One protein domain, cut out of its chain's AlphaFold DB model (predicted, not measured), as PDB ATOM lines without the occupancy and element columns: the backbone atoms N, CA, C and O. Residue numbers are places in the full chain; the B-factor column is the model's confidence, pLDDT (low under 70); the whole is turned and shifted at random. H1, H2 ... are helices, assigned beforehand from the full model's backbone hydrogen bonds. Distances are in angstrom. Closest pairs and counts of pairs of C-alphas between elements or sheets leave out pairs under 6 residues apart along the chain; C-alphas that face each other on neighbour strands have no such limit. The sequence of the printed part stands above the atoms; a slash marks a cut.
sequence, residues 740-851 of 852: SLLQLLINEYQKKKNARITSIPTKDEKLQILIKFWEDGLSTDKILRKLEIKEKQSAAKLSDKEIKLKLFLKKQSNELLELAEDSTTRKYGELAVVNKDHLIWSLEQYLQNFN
ATOM      1  N   SER A 740     -34.903  18.430 -27.611       94.12
ATOM      2  CA  SER A 740     -34.817  18.377 -26.145       94.12
ATOM      3  C   SER A 740     -33.685  17.478 -25.619       94.12
ATOM      4  O   SER A 740     -33.117  17.774 -24.567       94.12
ATOM      5  N   LEU A 741     -33.316  16.415 -26.344       96.12
ATOM      6  CA  LEU A 741     -32.200  15.521 -26.011       96.12
ATOM      7  C   LEU A 741     -30.851  16.149 -26.385       96.12
ATOM      8  O   LEU A 741     -29.908  16.103 -25.593       96.12
ATOM      9  N   LEU A 742     -30.772  16.809 -27.545       96.12
ATOM     10  CA  LEU A 742     -29.579  17.549 -27.977       96.12
ATOM     11  C   LEU A 742     -29.294  18.733 -27.037       96.12
ATOM     12  O   LEU A 742     -28.157  18.953 -26.615       96.12
ATOM     13  N   GLN A 743     -30.343  19.443 -26.615       95.00
ATOM     14  CA  GLN A 743     -30.236  20.516 -25.631       95.00
ATOM     15  C   GLN A 743     -29.859  19.989 -24.235       95.00
ATOM     16  O   GLN A 743     -29.070  20.631 -23.541       95.00
ATOM     17  N   LEU A 744     -30.341  18.805 -23.825       96.00
ATOM     18  CA  LEU A 744     -29.883  18.145 -22.593       96.00
ATOM     19  C   LEU A 744     -28.383  17.817 -22.653       96.00
ATOM     20  O   LEU A 744     -27.670  18.102 -21.689       96.00
ATOM     21  N   LEU A 745     -27.899  17.266 -23.772       96.81
ATOM     22  CA  LEU A 745     -26.481  16.955 -23.985       96.81
ATOM     23  C   LEU A 745     -25.604  18.209 -23.839       96.81
ATOM     24  O   LEU A 745     -24.619  18.195 -23.098       96.81
ATOM     25  N   ILE A 746     -26.002  19.310 -24.485       95.94
ATOM     26  CA  ILE A 746     -25.314  20.604 -24.390       95.94
ATOM     27  C   ILE A 746     -25.346  21.141 -22.953       95.94
ATOM     28  O   ILE A 746     -24.307  21.539 -22.429       95.94
ATOM     29  N   ASN A 747     -26.502  21.124 -22.285       95.50
ATOM     30  CA  ASN A 747     -26.636  21.628 -20.916       95.50
ATOM     31  C   ASN A 747     -25.781  20.829 -19.918       95.50
ATOM     32  O   ASN A 747     -25.134  21.412 -19.047       95.50
ATOM     33  N   GLU A 748     -25.721  19.502 -20.053       95.62
ATOM     34  CA  GLU A 748     -24.871  18.655 -19.212       95.62
ATOM     35  C   GLU A 748     -23.378  18.821 -19.514       95.62
ATOM     36  O   GLU A 748     -22.574  18.795 -18.578       95.62
ATOM     37  N   TYR A 749     -22.996  19.061 -20.775       96.50
ATOM     38  CA  TYR A 749     -21.630  19.458 -21.119       96.50
ATOM     39  C   TYR A 749     -21.255  20.764 -20.409       96.50
ATOM     40  O   TYR A 749     -20.266  20.802 -19.670       96.50
ATOM     41  N   GLN A 750     -22.079  21.807 -20.561       95.44
ATOM     42  CA  GLN A 750     -21.823  23.125 -19.974       95.44
ATOM     43  C   GLN A 750     -21.723  23.052 -18.447       95.44
ATOM     44  O   GLN A 750     -20.790  23.597 -17.859       95.44
ATOM     45  N   LYS A 751     -22.623  22.304 -17.807       95.00
ATOM     46  CA  LYS A 751     -22.643  22.076 -16.358       95.00
ATOM     47  C   LYS A 751     -21.421  21.309 -15.843       95.00
ATOM     48  O   LYS A 751     -20.923  21.631 -14.769       95.00
ATOM     49  N   LYS A 752     -20.927  20.299 -16.573       94.69
ATOM     50  CA  LYS A 752     -19.773  19.484 -16.140       94.69
ATOM     51  C   LYS A 752     -18.412  20.080 -16.492       94.69
ATOM     52  O   LYS A 752     -17.443  19.797 -15.793       94.69
ATOM     53  N   LYS A 753     -18.311  20.857 -17.573       93.50
ATOM     54  CA  LYS A 753     -17.063  21.516 -17.997       93.50
ATOM     55  C   LYS A 753     -16.968  22.981 -17.573       93.50
ATOM     56  O   LYS A 753     -15.898  23.562 -17.701       93.50
ATOM     57  N   ASN A 754     -18.055  23.552 -17.048       92.69
ATOM     58  CA  ASN A 754     -18.177  24.961 -16.664       92.69
ATOM     59  C   ASN A 754     -17.788  25.936 -17.798       92.69
ATOM     60  O   ASN A 754     -17.236  27.007 -17.563       92.69
ATOM     61  N   ALA A 755     -18.060  25.531 -19.042       91.12
ATOM     62  CA  ALA A 755     -17.707  26.236 -20.268       91.12
ATOM     63  C   ALA A 755     -18.922  26.259 -21.201       91.12
ATOM     64  O   ALA A 755     -19.599  25.244 -21.363       91.12
ATOM     65  N   ARG A 756     -19.224  27.410 -21.813       92.19
ATOM     66  CA  ARG A 756     -20.365  27.541 -22.733       92.19
ATOM     67  C   ARG A 756     -20.013  26.912 -24.078       92.19
ATOM     68  O   ARG A 756     -18.931  27.152 -24.596       92.19
ATOM     69  N   ILE A 757     -20.945  26.192 -24.708       90.94
ATOM     70  CA  ILE A 757     -20.696  25.624 -26.050       90.94
ATOM     71  C   ILE A 757     -20.411  26.720 -27.096       90.94
ATOM     72  O   ILE A 757     -19.726  26.487 -28.086       90.94
ATOM     73  N   THR A 758     -20.896  27.942 -26.853       89.81
ATOM     74  CA  THR A 758     -20.672  29.120 -27.696       89.81
ATOM     75  C   THR A 758     -19.267  29.715 -27.595       89.81
ATOM     76  O   THR A 758     -18.912  30.489 -28.475       89.81
ATOM     77  N   SER A 759     -18.454  29.369 -26.583       91.69
ATOM     78  CA  SER A 759     -17.065  29.856 -26.486       91.69
ATOM     79  C   SER A 759     -16.066  29.032 -27.301       91.69
ATOM     80  O   SER A 759     -14.908  29.419 -27.404       91.69
ATOM     81  N   ILE A 760     -16.491  27.894 -27.856       91.31
ATOM     82  CA  ILE A 760     -15.705  27.125 -28.826       91.31
ATOM     83  C   ILE A 760     -15.905  27.786 -30.204       91.31
ATOM     84  O   ILE A 760     -17.056  28.048 -30.569       91.31
ATOM     85  N   PRO A 761     -14.840  28.102 -30.963       87.06
ATOM     86  CA  PRO A 761     -14.954  28.915 -32.171       87.06
ATOM     87  C   PRO A 761     -15.601  28.170 -33.346       87.06
ATOM     88  O   PRO A 761     -16.537  28.689 -33.956       87.06
ATOM     89  N   THR A 762     -15.148  26.954 -33.664       92.12
ATOM     90  CA  THR A 762     -15.573  26.240 -34.881       92.12
ATOM     91  C   THR A 762     -16.761  25.300 -34.634       92.12
ATOM     92  O   THR A 762     -17.009  24.849 -33.511       92.12
ATOM     93  N   LYS A 763     -17.544  25.009 -35.687       91.00
ATOM     94  CA  LYS A 763     -18.648  24.028 -35.624       91.00
ATOM     95  C   LYS A 763     -18.105  22.628 -35.316       91.00
ATOM     96  O   LYS A 763     -18.673  21.920 -34.488       91.00
ATOM     97  N   ASP A 764     -16.994  22.273 -35.947       93.12
ATOM     98  CA  ASP A 764     -16.449  20.918 -35.917       93.12
ATOM     99  C   ASP A 764     -15.828  20.599 -34.552       93.12
ATOM    100  O   ASP A 764     -16.052  19.514 -34.019       93.12
ATOM    101  N   GLU A 765     -15.168  21.568 -33.902       94.25
ATOM    102  CA  GLU A 765     -14.751  21.425 -32.501       94.25
ATOM    103  C   GLU A 765     -15.955  21.238 -31.567       94.25
ATOM    104  O   GLU A 765     -15.924  20.348 -30.719       94.25
ATOM    105  N   LYS A 766     -17.041  22.021 -31.719       94.44
ATOM    106  CA  LYS A 766     -18.265  21.849 -30.900       94.44
ATOM    107  C   LYS A 766     -18.826  20.440 -31.052       94.44
ATOM    108  O   LYS A 766     -19.151  19.804 -30.051       94.44
ATOM    109  N   LEU A 767     -18.916  19.958 -32.291       95.75
ATOM    110  CA  LEU A 767     -19.402  18.624 -32.626       95.75
ATOM    111  C   LEU A 767     -18.522  17.536 -31.995       95.75
ATOM    112  O   LEU A 767     -19.023  16.729 -31.212       95.75
ATOM    113  N   GLN A 768     -17.210  17.552 -32.254       95.81
ATOM    114  CA  GLN A 768     -16.265  16.573 -31.706       95.81
ATOM    115  C   GLN A 768     -16.268  16.560 -30.171       95.81
ATOM    116  O   GLN A 768     -16.262  15.494 -29.555       95.81
ATOM    117  N   ILE A 769     -16.322  17.735 -29.537       96.56
ATOM    118  CA  ILE A 769     -16.348  17.874 -28.077       96.56
ATOM    119  C   ILE A 769     -17.652  17.320 -27.480       96.56
ATOM    120  O   ILE A 769     -17.599  16.647 -26.447       96.56
ATOM    121  N   LEU A 770     -18.808  17.560 -28.112       97.00
ATOM    122  CA  LEU A 770     -20.101  17.030 -27.659       97.00
ATOM    123  C   LEU A 770     -20.207  15.514 -27.857       97.00
ATOM    124  O   LEU A 770     -20.648  14.824 -26.937       97.00
ATOM    125  N   ILE A 771     -19.754  14.993 -29.002       97.50
ATOM    126  CA  ILE A 771     -19.700  13.549 -29.271       97.50
ATOM    127  C   ILE A 771     -18.784  12.860 -28.263       97.50
ATOM    128  O   ILE A 771     -19.229  11.944 -27.578       97.50
ATOM    129  N   LYS A 772     -17.558  13.357 -28.064       96.88
ATOM    130  CA  LYS A 772     -16.628  12.802 -27.073       96.88
ATOM    131  C   LYS A 772     -17.201  12.845 -25.653       96.88
ATOM    132  O   LYS A 772     -17.069  11.890 -24.895       96.88
ATOM    133  N   PHE A 773     -17.877  13.934 -25.281       97.31
ATOM    134  CA  PHE A 773     -18.547  14.043 -23.983       97.31
ATOM    135  C   PHE A 773     -19.699  13.038 -23.817       97.31
ATOM    136  O   PHE A 773     -19.872  12.485 -22.726       97.31
ATOM    137  N   TRP A 774     -20.465  12.777 -24.880       97.94
ATOM    138  CA  TRP A 774     -21.474  11.721 -24.899       97.94
ATOM    139  C   TRP A 774     -20.824  10.335 -24.773       97.94
ATOM    140  O   TRP A 774     -21.178   9.589 -23.860       97.94
ATOM    141  N   GLU A 775     -19.808  10.027 -25.582       96.94
ATOM    142  CA  GLU A 775     -19.075   8.753 -25.550       96.94
ATOM    143  C   GLU A 775     -18.472   8.461 -24.173       96.94
ATOM    144  O   GLU A 775     -18.603   7.343 -23.679       96.94
ATOM    145  N   ASP A 776     -17.859   9.458 -23.526       95.19
ATOM    146  CA  ASP A 776     -17.242   9.333 -22.201       95.19
ATOM    147  C   ASP A 776     -18.251   9.304 -21.045       95.19
ATOM    148  O   ASP A 776     -17.976   8.735 -19.981       95.19
ATOM    149  N   GLY A 777     -19.398   9.965 -21.214       93.38
ATOM    150  CA  GLY A 777     -20.273  10.349 -20.111       93.38
ATOM    151  C   GLY A 777     -21.657   9.708 -20.103       93.38
ATOM    152  O   GLY A 777     -22.158   9.423 -19.008       93.38
ATOM    153  N   LEU A 778     -22.263   9.532 -21.276       95.81
ATOM    154  CA  LEU A 778     -23.706   9.340 -21.478       95.81
ATOM    155  C   LEU A 778     -24.064   8.196 -22.442       95.81
ATOM    156  O   LEU A 778     -25.238   7.864 -22.545       95.81
ATOM    157  N   SER A 779     -23.091   7.578 -23.108       96.31
ATOM    158  CA  SER A 779     -23.295   6.347 -23.877       96.31
ATOM    159  C   SER A 779     -23.810   5.202 -22.990       96.31
ATOM    160  O   SER A 779     -23.530   5.153 -21.784       96.31
ATOM    161  N   THR A 780     -24.553   4.265 -23.595       96.94
ATOM    162  CA  THR A 780     -25.165   3.101 -22.918       96.94
ATOM    163  C   THR A 780     -24.193   2.406 -21.955       96.94
ATOM    164  O   THR A 780     -24.488   2.299 -20.763       96.94
ATOM    165  N   ASP A 781     -22.995   2.039 -22.420       96.06
ATOM    166  CA  ASP A 781     -21.992   1.327 -21.614       96.06
ATOM    167  C   ASP A 781     -21.511   2.131 -20.400       96.06
ATOM    168  O   ASP A 781     -21.310   1.585 -19.312       96.06
ATOM    169  N   LYS A 782     -21.332   3.452 -20.550       96.12
ATOM    170  CA  LYS A 782     -20.863   4.318 -19.458       96.12
ATOM    171  C   LYS A 782     -21.949   4.518 -18.408       96.12
ATOM    172  O   LYS A 782     -21.615   4.619 -17.226       96.12
ATOM    173  N   ILE A 783     -23.222   4.589 -18.805       96.56
ATOM    174  CA  ILE A 783     -24.340   4.668 -17.854       96.56
ATOM    175  C   ILE A 783     -24.531   3.322 -17.152       96.56
ATOM    176  O   ILE A 783     -24.553   3.301 -15.921       96.56
ATOM    177  N   LEU A 784     -24.569   2.204 -17.886       97.06
ATOM    178  CA  LEU A 784     -24.656   0.861 -17.300       97.06
ATOM    179  C   LEU A 784     -23.530   0.611 -16.294       97.06
ATOM    180  O   LEU A 784     -23.805   0.270 -15.145       97.06
ATOM    181  N   ARG A 785     -22.275   0.897 -16.663       96.31
ATOM    182  CA  ARG A 785     -21.127   0.753 -15.759       96.31
ATOM    183  C   ARG A 785     -21.254   1.617 -14.500       96.31
ATOM    184  O   ARG A 785     -20.865   1.168 -13.429       96.31
ATOM    185  N   LYS A 786     -21.810   2.833 -14.586       95.06
ATOM    186  CA  LYS A 786     -22.072   3.677 -13.401       95.06
ATOM    187  C   LYS A 786     -23.164   3.094 -12.507       95.06
ATOM    188  O   LYS A 786     -23.004   3.116 -11.291       95.06
ATOM    189  N   LEU A 787     -24.241   2.567 -13.091       95.81
ATOM    190  CA  LEU A 787     -25.332   1.927 -12.352       95.81
ATOM    191  C   LEU A 787     -24.859   0.644 -11.654       95.81
ATOM    192  O   LEU A 787     -25.166   0.442 -10.487       95.81
ATOM    193  N   GLU A 788     -24.045  -0.175 -12.321       94.81
ATOM    194  CA  GLU A 788     -23.463  -1.396 -11.744       94.81
ATOM    195  C   GLU A 788     -22.395  -1.105 -10.681       94.81
ATOM    196  O   GLU A 788     -22.326  -1.805  -9.675       94.81
ATOM    197  N   ILE A 789     -21.578  -0.060 -10.857       94.25
ATOM    198  CA  ILE A 789     -20.661   0.407  -9.806       94.25
ATOM    199  C   ILE A 789     -21.459   0.899  -8.596       94.25
ATOM    200  O   ILE A 789     -21.127   0.524  -7.476       94.25
ATOM    201  N   LYS A 790     -22.526   1.685  -8.803       94.06
ATOM    202  CA  LYS A 790     -23.395   2.159  -7.718       94.06
ATOM    203  C   LYS A 790     -24.011   0.982  -6.961       94.06
ATOM    204  O   LYS A 790     -23.817   0.882  -5.760       94.06
ATOM    205  N   GLU A 791     -24.651   0.055  -7.666       92.44
ATOM    206  CA  GLU A 791     -25.249  -1.163  -7.100       92.44
ATOM    207  C   GLU A 791     -24.262  -2.018  -6.287       92.44
ATOM    208  O   GLU A 791     -24.650  -2.595  -5.276       92.44
ATOM    209  N   LYS A 792     -22.985  -2.073  -6.690       90.94
ATOM    210  CA  LYS A 792     -21.925  -2.799  -5.966       90.94
ATOM    211  C   LYS A 792     -21.309  -2.020  -4.799       90.94
ATOM    212  O   LYS A 792     -20.799  -2.644  -3.878       90.94
ATOM    213  N   GLN A 793     -21.280  -0.687  -4.856       87.62
ATOM    214  CA  GLN A 793     -20.558   0.154  -3.887       87.62
ATOM    215  C   GLN A 793     -21.454   0.822  -2.844       87.62
ATOM    216  O   GLN A 793     -20.981   1.124  -1.750       87.62
ATOM    217  N   SER A 794     -22.722   1.102  -3.153       71.06
ATOM    218  CA  SER A 794     -23.644   1.694  -2.189       71.06
ATOM    219  C   SER A 794     -24.505   0.625  -1.531       71.06
ATOM    220  O   SER A 794     -25.293  -0.037  -2.196       71.06
ATOM    221  N   ALA A 795     -24.465   0.562  -0.197       65.00
ATOM    222  CA  ALA A 795     -25.460  -0.162   0.603       65.00
ATOM    223  C   ALA A 795     -26.906   0.325   0.332       65.00
ATOM    224  O   ALA A 795     -27.877  -0.382   0.590       65.00
ATOM    225  N   ALA A 796     -27.056   1.537  -0.217       68.31
ATOM    226  CA  ALA A 796     -28.303   2.008  -0.800       68.31
ATOM    227  C   ALA A 796     -28.575   1.313  -2.147       68.31
ATOM    228  O   ALA A 796     -27.781   1.415  -3.082       68.31
ATOM    229  N   LYS A 797     -29.743   0.674  -2.257       87.81
ATOM    230  CA  LYS A 797     -30.255   0.104  -3.511       87.81
ATOM    231  C   LYS A 797     -30.372   1.183  -4.600       87.81
ATOM    232  O   LYS A 797     -30.538   2.370  -4.304       87.81
ATOM    233  N   LEU A 798     -30.316   0.766  -5.867       93.62
ATOM    234  CA  LEU A 798     -30.709   1.624  -6.989       93.62
ATOM    235  C   LEU A 798     -32.149   2.115  -6.776       93.62
ATOM    236  O   LEU A 798     -32.997   1.354  -6.317       93.62
ATOM    237  N   SER A 799     -32.425   3.376  -7.106       94.75
ATOM    238  CA  SER A 799     -33.802   3.889  -7.092       94.75
ATOM    239  C   SER A 799     -34.622   3.279  -8.231       94.75
ATOM    240  O   SER A 799     -34.061   2.938  -9.269       94.75
ATOM    241  N   ASP A 800     -35.947   3.207  -8.102       95.38
ATOM    242  CA  ASP A 800     -36.822   2.572  -9.106       95.38
ATOM    243  C   ASP A 800     -36.612   3.137 -10.522       95.38
ATOM    244  O   ASP A 800     -36.583   2.402 -11.507       95.38
ATOM    245  N   LYS A 801     -36.361   4.449 -10.632       96.81
ATOM    246  CA  LYS A 801     -36.021   5.111 -11.903       96.81
ATOM    247  C   LYS A 801     -34.674   4.643 -12.472       96.81
ATOM    248  O   LYS A 801     -34.540   4.503 -13.683       96.81
ATOM    249  N   GLU A 802     -33.678   4.402 -11.622       96.56
ATOM    250  CA  GLU A 802     -32.377   3.845 -12.016       96.56
ATOM    251  C   GLU A 802     -32.464   2.352 -12.361       96.56
ATOM    252  O   GLU A 802     -31.756   1.907 -13.261       96.56
ATOM    253  N   ILE A 803     -33.354   1.596 -11.707       96.50
ATOM    254  CA  ILE A 803     -33.668   0.203 -12.062       96.50
ATOM    255  C   ILE A 803     -34.318   0.164 -13.451       96.50
ATOM    256  O   ILE A 803     -33.788  -0.505 -14.338       96.50
ATOM    257  N   LYS A 804     -35.375   0.957 -13.691       97.44
ATOM    258  CA  LYS A 804     -36.006   1.096 -15.019       97.44
ATOM    259  C   LYS A 804     -34.995   1.514 -16.096       97.44
ATOM    260  O   LYS A 804     -34.985   0.938 -17.179       97.44
ATOM    261  N   LEU A 805     -34.089   2.450 -15.793       98.06
ATOM    262  CA  LEU A 805     -33.005   2.843 -16.706       98.06
ATOM    263  C   LEU A 805     -32.030   1.691 -16.992       98.06
ATOM    264  O   LEU A 805     -31.667   1.478 -18.146       98.06
ATOM    265  N   LYS A 806     -31.618   0.932 -15.971       97.50
ATOM    266  CA  LYS A 806     -30.727  -0.226 -16.127       97.50
ATOM    267  C   LYS A 806     -31.363  -1.302 -17.014       97.50
ATOM    268  O   LYS A 806     -30.695  -1.800 -17.915       97.50
ATOM    269  N   LEU A 807     -32.636  -1.631 -16.782       97.50
ATOM    270  CA  LEU A 807     -33.382  -2.620 -17.568       97.50
ATOM    271  C   LEU A 807     -33.573  -2.165 -19.023       97.50
ATOM    272  O   LEU A 807     -33.337  -2.948 -19.942       97.50
ATOM    273  N   PHE A 808     -33.906  -0.889 -19.240       98.12
ATOM    274  CA  PHE A 808     -34.032  -0.298 -20.576       98.12
ATOM    275  C   PHE A 808     -32.721  -0.345 -21.364       98.12
ATOM    276  O   PHE A 808     -32.687  -0.836 -22.491       98.12
ATOM    277  N   LEU A 809     -31.610   0.074 -20.753       97.31
ATOM    278  CA  LEU A 809     -30.292   0.039 -21.394       97.31
ATOM    279  C   LEU A 809     -29.787  -1.389 -21.666       97.31
ATOM    280  O   LEU A 809     -29.003  -1.590 -22.590       97.31
ATOM    281  N   LYS A 810     -30.263  -2.391 -20.915       96.81
ATOM    282  CA  LYS A 810     -30.027  -3.817 -21.202       96.81
ATOM    283  C   LYS A 810     -31.011  -4.419 -22.215       96.81
ATOM    284  O   LYS A 810     -30.916  -5.611 -22.488       96.81
ATOM    285  N   LYS A 811     -31.933  -3.622 -22.777       96.25
ATOM    286  CA  LYS A 811     -33.026  -4.059 -23.668       96.25
ATOM    287  C   LYS A 811     -33.941  -5.124 -23.033       96.25
ATOM    288  O   LYS A 811     -34.495  -5.962 -23.733       96.25
ATOM    289  N   GLN A 812     -34.076  -5.098 -21.704       94.88
ATOM    290  CA  GLN A 812     -34.861  -6.064 -20.923       94.88
ATOM    291  C   GLN A 812     -36.287  -5.582 -20.624       94.88
ATOM    292  O   GLN A 812     -37.171  -6.407 -20.432       94.88
ATOM    293  N   SER A 813     -36.519  -4.266 -20.570       95.25
ATOM    294  CA  SER A 813     -37.850  -3.686 -20.348       95.25
ATOM    295  C   SER A 813     -37.963  -2.289 -20.964       95.25
ATOM    296  O   SER A 813     -37.013  -1.507 -20.918       95.25
ATOM    297  N   ASN A 814     -39.143  -1.958 -21.494       95.12
ATOM    298  CA  ASN A 814     -39.464  -0.634 -22.035       95.12
ATOM    299  C   ASN A 814     -40.069   0.325 -20.990       95.12
ATOM    300  O   ASN A 814     -40.363   1.472 -21.319       95.12
ATOM    301  N   GLU A 815     -40.186  -0.095 -19.724       94.75
ATOM    302  CA  GLU A 815     -40.763   0.676 -18.606       94.75
ATOM    303  C   GLU A 815     -40.182   2.088 -18.408       94.75
ATOM    304  O   GLU A 815     -40.811   2.947 -17.787       94.75
ATOM    305  N   LEU A 816     -38.973   2.369 -18.905       96.38
ATOM    306  CA  LEU A 816     -38.410   3.720 -18.863       96.38
ATOM    307  C   LEU A 816     -39.242   4.725 -19.685       96.38
ATOM    308  O   LEU A 816     -39.311   5.900 -19.320       96.38
ATOM    309  N   LEU A 817     -39.890   4.268 -20.760       95.50
ATOM    310  CA  LEU A 817     -40.743   5.079 -21.633       95.50
ATOM    311  C   LEU A 817     -42.123   5.374 -21.016       95.50
ATOM    312  O   LEU A 817     -42.831   6.249 -21.508       95.50
ATOM    313  N   GLU A 818     -42.487   4.704 -19.919       96.56
ATOM    314  CA  GLU A 818     -43.672   5.026 -19.108       96.56
ATOM    315  C   GLU A 818     -43.440   6.249 -18.211       96.56
ATOM    316  O   GLU A 818     -44.389   6.881 -17.745       96.56
ATOM    317  N   LEU A 819     -42.176   6.597 -17.936       95.62
ATOM    318  CA  LEU A 819     -41.873   7.842 -17.240       95.62
ATOM    319  C   LEU A 819     -42.283   9.026 -18.124       95.62
ATOM    320  O   LEU A 819     -42.088   9.001 -19.343       95.62
ATOM    321  N   ALA A 820     -42.786  10.088 -17.493       95.81
ATOM    322  CA  ALA A 820     -43.128  11.335 -18.171       95.81
ATOM    323  C   ALA A 820     -41.976  11.820 -19.074       95.81
ATOM    324  O   ALA A 820     -40.803  11.699 -18.716       95.81
ATOM    325  N   GLU A 821     -42.304  12.342 -20.256       92.50
ATOM    326  CA  GLU A 821     -41.318  12.701 -21.288       92.50
ATOM    327  C   GLU A 821     -40.319  13.770 -20.819       92.50
ATOM    328  O   GLU A 821     -39.171  13.810 -21.260       92.50
ATOM    329  N   ASP A 822     -40.713  14.619 -19.870       93.00
ATOM    330  CA  ASP A 822     -39.845  15.623 -19.269       93.00
ATOM    331  C   ASP A 822     -38.772  15.026 -18.332       93.00
ATOM    332  O   ASP A 822     -37.715  15.647 -18.158       93.00
ATOM    333  N   SER A 823     -39.007  13.818 -17.800       96.00
ATOM    334  CA  SER A 823     -38.161  13.095 -16.845       96.00
ATOM    335  C   SER A 823     -36.718  12.973 -17.323       96.00
ATOM    336  O   SER A 823     -36.408  12.314 -18.318       96.00
ATOM    337  N   THR A 824     -35.789  13.536 -16.548       94.31
ATOM    338  CA  THR A 824     -34.358  13.503 -16.873       94.31
ATOM    339  C   THR A 824     -33.828  12.076 -17.008       94.31
ATOM    340  O   THR A 824     -32.992  11.823 -17.867       94.31
ATOM    341  N   THR A 825     -34.324  11.123 -16.209       96.50
ATOM    342  CA  THR A 825     -33.911   9.712 -16.300       96.50
ATOM    343  C   THR A 825     -34.317   9.083 -17.631       96.50
ATOM    344  O   THR A 825     -33.520   8.357 -18.221       96.50
ATOM    345  N   ARG A 826     -35.521   9.397 -18.127       97.44
ATOM    346  CA  ARG A 826     -35.992   8.930 -19.434       97.44
ATOM    347  C   ARG A 826     -35.147   9.523 -20.552       97.44
ATOM    348  O   ARG A 826     -34.572   8.768 -21.325       97.44
ATOM    349  N   LYS A 827     -34.971  10.848 -20.553       97.06
ATOM    350  CA  LYS A 827     -34.123  11.551 -21.528       97.06
ATOM    351  C   LYS A 827     -32.682  11.032 -21.545       97.06
ATOM    352  O   LYS A 827     -32.082  10.956 -22.609       97.06
ATOM    353  N   TYR A 828     -32.121  10.651 -20.395       96.12
ATOM    354  CA  TYR A 828     -30.803  10.011 -20.349       96.12
ATOM    355  C   TYR A 828     -30.786   8.630 -21.004       96.12
ATOM    356  O   TYR A 828     -29.827   8.336 -21.706       96.12
ATOM    357  N   GLY A 829     -31.812   7.798 -20.800       97.19
ATOM    358  CA  GLY A 829     -31.906   6.507 -21.484       97.19
ATOM    359  C   GLY A 829     -32.116   6.663 -22.987       97.19
ATOM    360  O   GLY A 829     -31.367   6.072 -23.757       97.19
ATOM    361  N   GLU A 830     -33.057   7.518 -23.401       96.81
ATOM    362  CA  GLU A 830     -33.312   7.843 -24.812       96.81
ATOM    363  C   GLU A 830     -32.037   8.364 -25.501       96.81
ATOM    364  O   GLU A 830     -31.659   7.850 -26.547       96.81
ATOM    365  N   LEU A 831     -31.304   9.302 -24.887       96.88
ATOM    366  CA  LEU A 831     -30.035   9.819 -25.421       96.88
ATOM    367  C   LEU A 831     -28.901   8.775 -25.432       96.88
ATOM    368  O   LEU A 831     -27.994   8.876 -26.253       96.88
ATOM    369  N   ALA A 832     -28.908   7.792 -24.530       97.00
ATOM    370  CA  ALA A 832     -27.841   6.797 -24.412       97.00
ATOM    371  C   ALA A 832     -27.930   5.657 -25.438       97.00
ATOM    372  O   ALA A 832     -26.899   5.055 -25.752       97.00
ATOM    373  N   VAL A 833     -29.136   5.360 -25.940       96.88
ATOM    374  CA  VAL A 833     -29.388   4.324 -26.967       96.88
ATOM    375  C   VAL A 833     -29.298   4.848 -28.404       96.88
ATOM    376  O   VAL A 833     -29.347   4.062 -29.348       96.88
ATOM    377  N   VAL A 834     -29.149   6.162 -28.583       96.12
ATOM    378  CA  VAL A 834     -28.900   6.789 -29.886       96.12
ATOM    379  C   VAL A 834     -27.626   6.220 -30.528       96.12
ATOM    380  O   VAL A 834     -26.576   6.139 -29.893       96.12
ATOM    381  N   ASN A 835     -27.698   5.890 -31.821       95.44
ATOM    382  CA  ASN A 835     -26.518   5.556 -32.622       95.44
ATOM    383  C   ASN A 835     -25.624   6.802 -32.807       95.44
ATOM    384  O   ASN A 835     -26.116   7.867 -33.179       95.44
ATOM    385  N   LYS A 836     -24.311   6.650 -32.591       95.38
ATOM    386  CA  LYS A 836     -23.295   7.700 -32.752       95.38
ATOM    387  C   LYS A 836     -23.403   8.463 -34.077       95.38
ATOM    388  O   LYS A 836     -23.370   9.690 -34.048       95.38
ATOM    389  N   ASP A 837     -23.565   7.783 -35.207       94.81
ATOM    390  CA  ASP A 837     -23.587   8.438 -36.525       94.81
ATOM    391  C   ASP A 837     -24.852   9.295 -36.695       94.81
ATOM    392  O   ASP A 837     -24.812  10.420 -37.193       94.81
ATOM    393  N   HIS A 838     -25.970   8.812 -36.152       95.25
ATOM    394  CA  HIS A 838     -27.222   9.557 -36.093       95.25
ATOM    395  C   HIS A 838     -27.150  10.746 -35.110       95.25
ATOM    396  O   HIS A 838     -27.735  11.803 -35.371       95.25
ATOM    397  N   LEU A 839     -26.388  10.623 -34.012       96.38
ATOM    398  CA  LEU A 839     -26.092  11.737 -33.103       96.38
ATOM    399  C   LEU A 839     -25.230  12.808 -33.775       96.38
ATOM    400  O   LEU A 839     -25.513  13.991 -33.596       96.38
ATOM    401  N   ILE A 840     -24.213  12.404 -34.544       96.06
ATOM    402  CA  ILE A 840     -23.358  13.305 -35.331       96.06
ATOM    403  C   ILE A 840     -24.228  14.118 -36.286       96.06
ATOM    404  O   ILE A 840     -24.260  15.344 -36.179       96.06
ATOM    405  N   TRP A 841     -25.010  13.446 -37.134       95.50
ATOM    406  CA  TRP A 841     -25.897  14.103 -38.095       95.50
ATOM    407  C   TRP A 841     -26.889  15.058 -37.410       95.50
ATOM    408  O   TRP A 841     -26.999  16.227 -37.786       95.50
ATOM    409  N   SER A 842     -27.552  14.613 -36.340       95.44
ATOM    410  CA  SER A 842     -28.528  15.444 -35.620       95.44
ATOM    411  C   SER A 842     -27.884  16.663 -34.950       95.44
ATOM    412  O   SER A 842     -28.440  17.761 -34.993       95.44
ATOM    413  N   LEU A 843     -26.693  16.509 -34.355       95.38
ATOM    414  CA  LEU A 843     -25.934  17.630 -33.795       95.38
ATOM    415  C   LEU A 843     -25.454  18.592 -34.880       95.38
ATOM    416  O   LEU A 843     -25.453  19.799 -34.651       95.38
ATOM    417  N   GLU A 844     -25.078  18.106 -36.060       94.06
ATOM    418  CA  GLU A 844     -24.685  18.962 -37.177       94.06
ATOM    419  C   GLU A 844     -25.824  19.860 -37.664       94.06
ATOM    420  O   GLU A 844     -25.576  21.049 -37.887       94.06
ATOM    421  N   GLN A 845     -27.037  19.310 -37.793       92.31
ATOM    422  CA  GLN A 845     -28.249  20.057 -38.152       92.31
ATOM    423  C   GLN A 845     -28.651  21.037 -37.039       92.31
ATOM    424  O   GLN A 845     -28.980  22.199 -37.292       92.31
ATOM    425  N   TYR A 846     -28.576  20.601 -35.780       93.62
ATOM    426  CA  TYR A 846     -28.896  21.442 -34.628       93.62
ATOM    427  C   TYR A 846     -27.922  22.624 -34.496       93.62
ATOM    428  O   TYR A 846     -28.350  23.771 -34.381       93.62
ATOM    429  N   LEU A 847     -26.610  22.378 -34.595       91.25
ATOM    430  CA  LEU A 847     -25.570  23.409 -34.494       91.25
ATOM    431  C   LEU A 847     -25.566  24.393 -35.675       91.25
ATOM    432  O   LEU A 847     -25.136  25.530 -35.495       91.25
ATOM    433  N   GLN A 848     -26.060  24.005 -36.859       87.62
ATOM    434  CA  GLN A 848     -26.289  24.941 -37.972       87.62
ATOM    435  C   GLN A 848     -27.387  25.964 -37.656       87.62
ATOM    436  O   GLN A 848     -27.276  27.126 -38.047       87.62
ATOM    437  N   ASN A 849     -28.425  25.549 -36.929       85.38
ATOM    438  CA  ASN A 849     -29.534  26.421 -36.544       85.38
ATOM    439  C   ASN A 849     -29.284  27.169 -35.220       85.38
ATOM    440  O   ASN A 849     -29.920  28.183 -34.976       85.38
ATOM    441  N   PHE A 850     -28.321  26.731 -34.403       74.06
ATOM    442  CA  PHE A 850     -28.014  27.297 -33.077       74.06
ATOM    443  C   PHE A 850     -27.387  28.708 -33.084       74.06
ATOM    444  O   PHE A 850     -27.270  29.332 -32.032       74.06
ATOM    445  N   ASN A 851     -26.945  29.199 -34.247       61.91
ATOM    446  CA  ASN A 851     -26.371  30.541 -34.422       61.91
ATOM    447  C   ASN A 851     -27.354  31.543 -35.077       61.91
ATOM    448  O   ASN A 851     -26.926  32.635 -35.455       61.91
TER     449      ASN A 851
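Overview. This is residues 740 to 851 of the 852 residues of an uncharacterized protein of Stylonychia lemnae (UniProt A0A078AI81). Two groups of helices stand end to end along the long axis: H1 crosses H2 in one, where H7 also packs on H2, and H3, H4, H6 and the tiny H5 make the other. H6 lies nearest the middle and meets the first residues of H1, while H2 leads into H3 from one group to the other. Residues 792 to 797, of which 792 and 793 belong to H3, stand free and stick out. The printed part has 112 residues with seven named helices, H1 to H7 in order, and no named strand, an all-helix domain. It is compact, with a radius of gyration of the C-alphas of 15.0 A, yet elongated in outline, spanning 45 by 26 by 22 A.

Along the chain. H1, residues 740 to 753, begins with C-alpha 740 at (-34.817, 18.377, -26.145) and is 19.8 A long. H2, residues 763 to 777, is the longest by residues and measures 20.7 A. H3, residues 780 to 793, is 19.8 A long and ends with C-alpha 793 at (-20.558, 0.154, -3.887). H4 is residues 800 to 809, 14.1 A, H5 residues 815 to 818, 5.3 A, and H6 residues 824 to 833, 14.5 A. H7, residues 836 to 849, is 20.1 A long and ends with C-alpha 849 at (-29.534, 26.421, -36.544).

Arrangement. H6 is the hub and touches four helices. H4 and H6 touch at a shallow tilt of 12 degrees, the same way, with the C-alphas of Leu 805 and Gly 829 closest at 6.1 A. H3 touches H6 with residues 780 to 783 alone, at a steep tilt of 54 degrees, opposite ways; the closest C-alphas, of Thr 780 and Ala 832, are 4.8 A apart. H5 touches H6, with the C-alphas of Leu 816 and Arg 826 closest at 5.8 A. H1 touches H6 with residues 741 to 744 alone, about perpendicular at 80 degrees, closest at the C-alphas of Leu 741 and Leu 831, 6.1 A. H3 and H4 form a helical hairpin at 43 degrees, closest at the C-alphas of Thr 780 and Leu 809, 6.2 A. H2 touches H7 at a steep tilt of 42 degrees, opposite ways, closest at the C-alphas of Leu 767 and Leu 843, 6.7 A. H1 and H2 touch about perpendicular, at 83 degrees, through residues 745 to 749 and 770 to 774 alone; the closest C-alphas, of Tyr 749 and Phe 773, are 6.9 A apart. H2 and H3 only just touch, with 3 pairs of C-alphas within 8 A, and only at the corner. H6 and H7 are apart. Every O i to N i+4 pair is within hydrogen-bond range in H1, H2, H3, H4, H6 and H7; H5 is too short for such a pair.

Size, cuts and confidence. The C-alphas farthest apart, of Ala 795 and Asn 851, are 46.6 A apart. The printed part has no cut and no long link. Its mean pLDDT is 93.7; residues 795, 796 and 851 are under 70.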